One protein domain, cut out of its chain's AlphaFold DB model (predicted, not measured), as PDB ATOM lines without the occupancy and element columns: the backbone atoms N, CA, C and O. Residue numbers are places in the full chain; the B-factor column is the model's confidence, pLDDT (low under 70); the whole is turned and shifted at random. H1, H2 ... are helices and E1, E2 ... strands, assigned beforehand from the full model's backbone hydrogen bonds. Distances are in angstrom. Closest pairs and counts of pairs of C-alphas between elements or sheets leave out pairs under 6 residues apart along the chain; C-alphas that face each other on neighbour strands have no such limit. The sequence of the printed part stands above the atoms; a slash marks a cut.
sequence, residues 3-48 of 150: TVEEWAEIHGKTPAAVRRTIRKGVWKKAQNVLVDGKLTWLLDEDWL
ATOM      1  N   THR A   3     144.450 199.913 166.930       81.81
ATOM      2  CA  THR A   3     144.732 199.682 168.351       81.81
ATOM      3  C   THR A   3     143.723 200.415 169.237       81.81
ATOM      4  O   THR A   3     143.085 201.393 168.841       81.81
ATOM      5  N   VAL A   4     143.566 199.955 170.479       79.38
ATOM      6  CA  VAL A   4     142.756 200.658 171.486       79.38
ATOM      7  C   VAL A   4     143.256 202.077 171.735       79.38
ATOM      8  O   VAL A   4     142.447 202.965 171.993       79.38
ATOM      9  N   GLU A   5     144.566 202.283 171.699       79.69
ATOM     10  CA  GLU A   5     145.219 203.571 171.882       79.69
ATOM     11  C   GLU A   5     144.823 204.537 170.764       79.69
ATOM     12  O   GLU A   5     144.268 205.594 171.057       79.69
ATOM     13  N   GLU A   6     144.981 204.118 169.507       68.88
ATOM     14  CA  GLU A   6     144.565 204.900 168.338       68.88
ATOM     15  C   GLU A   6     143.054 205.158 168.345       68.88
ATOM     16  O   GLU A   6     142.608 206.276 168.105       68.88
ATOM     17  N   TRP A   7     142.235 204.153 168.667       75.56
ATOM     18  CA  TRP A   7     140.784 204.329 168.750       75.56
ATOM     19  C   TRP A   7     140.400 205.336 169.839       75.56
ATOM     20  O   TRP A   7     139.560 206.213 169.631       75.56
ATOM     21  N   ALA A   8     141.005 205.223 171.022       71.62
ATOM     22  CA  ALA A   8     140.742 206.120 172.138       71.62
ATOM     23  C   ALA A   8     141.090 207.565 171.773       71.62
ATOM     24  O   ALA A   8     140.293 208.467 172.034       71.62
ATOM     25  N   GLU A   9     142.233 207.755 171.122       62.44
ATOM     26  CA  GLU A   9     142.693 209.040 170.614       62.44
ATOM     27  C   GLU A   9     141.712 209.630 169.590       62.44
ATOM     28  O   GLU A   9     141.235 210.752 169.776       62.44
ATOM     29  N   ILE A  10     141.296 208.843 168.592       58.97
ATOM     30  CA  ILE A  10     140.331 209.258 167.558       58.97
ATOM     31  C   ILE A  10     138.999 209.702 168.165       58.97
ATOM     32  O   ILE A  10     138.377 210.636 167.671       58.97
ATOM     33  N   HIS A  11     138.540 209.061 169.237       58.66
ATOM     34  CA  HIS A  11     137.234 209.349 169.831       58.66
ATOM     35  C   HIS A  11     137.283 210.258 171.065       58.66
ATOM     36  O   HIS A  11     136.260 210.413 171.745       58.66
ATOM     37  N   GLY A  12     138.442 210.845 171.387       59.56
ATOM     38  CA  GLY A  12     138.609 211.685 172.579       59.56
ATOM     39  C   GLY A  12     138.269 210.939 173.877       59.56
ATOM     40  O   GLY A  12     137.701 211.504 174.816       59.56
ATOM     41  N   LYS A  13     138.540 209.633 173.915       74.19
ATOM     42  CA  LYS A  13     138.342 208.754 175.071       74.19
ATOM     43  C   LYS A  13     139.690 208.394 175.678       74.19
ATOM     44  O   LYS A  13     140.733 208.485 175.050       74.19
ATOM     45  N   THR A  14     139.668 207.936 176.924       81.56
ATOM     46  CA  THR A  14     140.860 207.330 177.517       81.56
ATOM     47  C   THR A  14     140.948 205.861 177.094       81.56
ATOM     48  O   THR A  14     139.918 205.176 177.108       81.56
ATOM     49  N   PRO A  15     142.146 205.320 176.800       82.12
ATOM     50  CA  PRO A  15     142.321 203.893 176.510       82.12
ATOM     51  C   PRO A  15     141.697 202.989 177.586       82.12
ATOM     52  O   PRO A  15     141.093 201.960 177.291       82.12
ATOM     53  N   ALA A  16     141.743 203.415 178.852       84.56
ATOM     54  CA  ALA A  16     141.101 202.718 179.964       84.56
ATOM     55  C   ALA A  16     139.569 202.609 179.818       84.56
ATOM     56  O   ALA A  16     138.997 201.557 180.117       84.56
ATOM     57  N   ALA A  17     138.893 203.666 179.351       80.56
ATOM     58  CA  ALA A  17     137.452 203.638 179.105       80.56
ATOM     59  C   ALA A  17     137.095 202.658 177.979       80.56
ATOM     60  O   ALA A  17     136.127 201.912 178.101       80.56
ATOM     61  N   VAL A  18     137.919 202.605 176.933       77.38
ATOM     62  CA  VAL A  18     137.757 201.691 175.796       77.38
ATOM     63  C   VAL A  18     137.930 200.234 176.232       77.38
ATOM     64  O   VAL A  18     137.045 199.410 176.009       77.38
ATOM     65  N   ARG A  19     139.000 199.921 176.979       85.06
ATOM     66  CA  ARG A  19     139.225 198.578 177.550       85.06
ATOM     67  C   ARG A  19     138.086 198.138 178.469       85.06
ATOM     68  O   ARG A  19     137.739 196.960 178.504       85.06
ATOM     69  N   ARG A  20     137.473 199.070 179.207       83.44
ATOM     70  CA  ARG A  20     136.293 198.781 180.037       83.44
ATOM     71  C   ARG A  20     135.092 198.365 179.182       83.44
ATOM     72  O   ARG A  20     134.377 197.451 179.575       83.44
ATOM     73  N   THR A  21     134.884 198.993 178.028       76.88
ATOM     74  CA  THR A  21     133.820 198.636 177.071       76.88
ATOM     75  C   THR A  21     134.042 197.251 176.459       76.88
ATOM     76  O   THR A  21     133.096 196.468 176.382       76.88
ATOM     77  N   ILE A  22     135.294 196.914 176.126       79.19
ATOM     78  CA  ILE A  22     135.690 195.571 175.666       79.19
ATOM     79  C   ILE A  22     135.359 194.520 176.730       79.19
ATOM     80  O   ILE A  22     134.645 193.560 176.454       79.19
ATOM     81  N   ARG A  23     135.794 194.738 177.979       81.38
ATOM     82  CA  ARG A  23     135.544 193.811 179.102       81.38
ATOM     83  C   ARG A  23     134.063 193.622 179.426       81.38
ATOM     84  O   ARG A  23     133.685 192.572 179.924       81.38
ATOM     85  N   LYS A  24     133.222 194.619 179.137       78.94
ATOM     86  CA  LYS A  24     131.758 194.527 179.277       78.94
ATOM     87  C   LYS A  24     131.092 193.704 178.164       78.94
ATOM     88  O   LYS A  24     129.873 193.595 178.153       78.94
ATOM     89  N   GLY A  25     131.854 193.171 177.204       71.38
ATOM     90  CA  GLY A  25     131.330 192.329 176.125       71.38
ATOM     91  C   GLY A  25     130.499 193.079 175.080       71.38
ATOM     92  O   GLY A  25     129.912 192.455 174.200       71.38
ATOM     93  N   VAL A  26     130.471 194.417 175.136       66.56
ATOM     94  CA  VAL A  26     129.812 195.276 174.130       66.56
ATOM     95  C   VAL A  26     130.458 195.071 172.758       66.56
ATOM     96  O   VAL A  26     129.834 195.203 171.709       66.56
ATOM     97  N   TRP A  27     131.735 194.720 172.794       71.69
ATOM     98  CA  TRP A  27     132.679 194.761 171.708       71.69
ATOM     99  C   TRP A  27     133.247 193.352 171.495       71.69
ATOM    100  O   TRP A  27     134.388 193.051 171.833       71.69
ATOM    101  N   LYS A  28     132.421 192.485 170.892       66.75
ATOM    102  CA  LYS A  28     132.660 191.032 170.762       66.75
ATOM    103  C   LYS A  28     133.770 190.609 169.789       66.75
ATOM    104  O   LYS A  28     134.313 189.527 169.953       66.75
ATOM    105  N   LYS A  29     134.091 191.428 168.783       72.19
ATOM    106  CA  LYS A  29     135.175 191.183 167.811       72.19
ATOM    107  C   LYS A  29     136.542 191.759 168.220       72.19
ATOM    108  O   LYS A  29     137.483 191.643 167.446       72.19
ATOM    109  N   ALA A  30     136.662 192.402 169.385       75.56
ATOM    110  CA  ALA A  30     137.951 192.914 169.841       75.56
ATOM    111  C   ALA A  30     138.907 191.740 170.084       75.56
ATOM    112  O   ALA A  30     138.545 190.786 170.775       75.56
ATOM    113  N   GLN A  31     140.118 191.821 169.542       79.44
ATOM    114  CA  GLN A  31     141.133 190.784 169.689       79.44
ATOM    115  C   GLN A  31     142.269 191.302 170.559       79.44
ATOM    116  O   GLN A  31     142.663 192.458 170.445       79.44
ATOM    117  N   ASN A  32     142.801 190.454 171.432       86.19
ATOM    118  CA  ASN A  32     144.019 190.754 172.171       86.19
ATOM    119  C   ASN A  32     145.143 189.931 171.552       86.19
ATOM    120  O   ASN A  32     145.134 188.706 171.667       86.19
ATOM    121  N   VAL A  33     146.051 190.597 170.847       81.25
ATOM    122  CA  VAL A  33     147.106 189.952 170.063       81.25
ATOM    123  C   VAL A  33     148.474 190.458 170.492       81.25
ATOM    124  O   VAL A  33     148.617 191.573 170.990       81.25
ATOM    125  N   LEU A  34     149.495 189.626 170.314       81.81
ATOM    126  CA  LEU A  34     150.872 190.004 170.591       81.81
ATOM    127  C   LEU A  34     151.425 190.782 169.388       81.81
ATOM    128  O   LEU A  34     151.595 190.210 168.315       81.81
ATOM    129  N   VAL A  35     151.696 192.071 169.569       73.88
ATOM    130  CA  VAL A  35     152.326 192.947 168.568       73.88
ATOM    131  C   VAL A  35     153.647 193.419 169.163       73.88
ATOM    132  O   VAL A  35     153.650 193.955 170.269       73.88
ATOM    133  N   ASP A  36     154.765 193.145 168.489       78.88
ATOM    134  CA  ASP A  36     156.120 193.500 168.943       78.88
ATOM    135  C   ASP A  36     156.428 193.074 170.394       78.88
ATOM    136  O   ASP A  36     157.004 193.813 171.191       78.88
ATOM    137  N   GLY A  37     155.982 191.872 170.778       80.88
ATOM    138  CA  GLY A  37     156.171 191.336 172.133       80.88
ATOM    139  C   GLY A  37     155.237 191.928 173.198       80.88
ATOM    140  O   GLY A  37     155.333 191.557 174.368       80.88
ATOM    141  N   LYS A  38     154.296 192.801 172.818       82.19
ATOM    142  CA  LYS A  38     153.328 193.437 173.717       82.19
ATOM    143  C   LYS A  38     151.895 193.028 173.378       82.19
ATOM    144  O   LYS A  38     151.440 193.157 172.244       82.19
ATOM    145  N   LEU A  39     151.148 192.589 174.393       79.38
ATOM    146  CA  LEU A  39     149.711 192.335 174.263       79.38
ATOM    147  C   LEU A  39     148.967 193.643 173.977       79.38
ATOM    148  O   LEU A  39     148.901 194.539 174.825       79.38
ATOM    149  N   THR A  40     148.413 193.727 172.774       81.50
ATOM    150  CA  THR A  40     147.745 194.902 172.228       81.50
ATOM    151  C   THR A  40     146.330 194.525 171.820       81.50
ATOM    152  O   THR A  40     146.091 193.532 171.132       81.50
ATOM    153  N   TRP A  41     145.367 195.329 172.266       82.75
ATOM    154  CA  TRP A  41     143.982 195.157 171.857       82.75
ATOM    155  C   TRP A  41     143.780 195.790 170.485       82.75
ATOM    156  O   TRP A  41     143.910 197.005 170.344       82.75
ATOM    157  N   LEU A  42     143.432 194.959 169.507       78.88
ATOM    158  CA  LEU A  42     143.016 195.367 168.178       78.88
ATOM    159  C   LEU A  42     141.493 195.398 168.087       78.88
ATOM    160  O   LEU A  42     140.779 194.495 168.534       78.88
ATOM    161  N   LEU A  43     141.011 196.476 167.497       74.06
ATOM    162  CA  LEU A  43     139.618 196.749 167.223       74.06
ATOM    163  C   LEU A  43     139.404 196.686 165.715       74.06
ATOM    164  O   LEU A  43     140.238 197.128 164.921       74.06
ATOM    165  N   ASP A  44     138.266 196.120 165.336       68.06
ATOM    166  CA  ASP A  44     137.805 196.145 163.955       68.06
ATOM    167  C   ASP A  44     137.638 197.605 163.500       68.06
ATOM    168  O   ASP A  44     137.191 198.459 164.273       68.06
ATOM    169  N   GLU A  45     138.019 197.900 162.260       53.91
ATOM    170  CA  GLU A  45     137.861 199.242 161.693       53.91
ATOM    171  C   GLU A  45     136.388 199.618 161.555       53.91
ATOM    172  O   GLU A  45     136.040 200.779 161.734       53.91
ATOM    173  N   ASP A  46     135.498 198.631 161.430       51.62
ATOM    174  CA  ASP A  46     134.046 198.824 161.497       51.62
ATOM    175  C   ASP A  46     133.580 199.514 162.796       51.62
ATOM    176  O   ASP A  46     132.431 199.947 162.912       51.62
ATOM    177  N   TRP A  47     134.436 199.567 163.824       54.16
ATOM    178  CA  TRP A  47     134.135 200.163 165.122       54.16
ATOM    179  C   TRP A  47     134.773 201.534 165.324       54.16
ATOM    180  O   TRP A  47     134.480 202.166 166.340       54.16
ATOM    181  N   LEU A  48     135.553 202.043 164.356       53.12
ATOM    182  CA  LEU A  48     135.930 203.468 164.237       53.12
ATOM    183  C   LEU A  48     134.714 204.400 164.174       53.12
ATOM    184  O   LEU A  48     134.858 205.616 164.253       53.12
TER     185      LEU A  48
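What this domain is: This is residues 3 to 48 of the 150 residues of an uncharacterized protein of Faecalibacterium prausnitzii (UniProt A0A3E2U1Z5). A hairpin of two antiparallel strands, E1 and E2, makes one side of this small domain, and two short helices, H1 and H2, packed together at a steep tilt, make the other side, beyond the open end of the hairpin and away from its turn. H1 packs on E2 with its first part, residues 4 to 7, while H2 is set off from E2, and the last residues, 44 to 48, run on past the end of E2 as a short tail that hooks back. The printed part has 46 residues, with two named helices followed by two named strands, in the order H1, H2, E1, E2, and the one sheet has the order E1 - E2. The class is mixed, helices and strands, with 16 residues in the helices and 11 in the strands. The whole is compact, with a radius of gyration of the C-alphas of 10.0 A, and rounded, spanning 26 by 21 by 19 A.

Where its parts are: Begin with the sheet and find C-alpha 31 at (141.133, 190.784, 169.689), where E1 begins; it covers residues 31 to 35 and is 11.5 A long from first to last C-alpha. After Asp 36 and Gly 37 you reach E2, residues 38 to 43, the longest strand, which runs 15.5 A from Lys 38 to C-alpha 43 at (139.618, 196.749, 167.223). Now go back to residue 15 for H2, the longest helix, residues 15 to 23, which runs 12.4 A from Pro 15 to Arg 23. Last, find C-alpha 4 at (142.756, 200.658, 171.486); from there H1, residues 4 to 10, runs 9.8 A to Ile 10.

How they stand to each other: Look first at the hairpin of E1 and E2, whose N-to-C directions stand at 139 degrees. Among the C-alphas that face each other are those of Asn 32 and Trp 41, 4.4 A apart, and those of Leu 34 and Leu 39, 4.5 A apart. On the backbone, N 33 and O 40 are within hydrogen-bond range at 2.9 A, and so are N 40 and O 33 at 2.8 A. Go outward from E2 to H1: their closest C-alphas are those of Val 4 and Trp 41, 5.6 A apart, and 5 pairs of C-alphas are within 8 A. H1 and E1 are apart. From H1 turn to H2: the two touch, with 8 pairs of C-alphas within 8 A, and the closest C-alphas are those of Ala 8 and Pro 15, 5.2 A apart. They run opposite ways at a steep tilt of 58 degrees, and their centres are 10.7 A apart. H2 and E2 are only just apart, with their closest C-alphas 8.2 A from each other. In both H1 and H2 every O i to N i+4 pair is within hydrogen-bond range.

The domain as a whole: The two C-alphas farthest apart are those of Gly 12, between H1 and H2, and Gly 37, in the turn of the hairpin, 26.9 A from each other. The first and last printed C-alphas, those of Thr 3 and Leu 48, are 10.4 A apart. The printed part has no cut, and it is one domain, residues 3 to 48, in a full chain of 150 residues. The links from H1 to H2 and from E1 to E2 are tight, with 4 and 2 residues, and the link from H2 to E1, with 7 residues, is short. In the B-factor column you will find a mean pLDDT of 74.1 for the printed part of this model. Look there for the low values, under 70, at residue 6, residues 9 to 12, residue 26, residue 28 and residues 44 to 48.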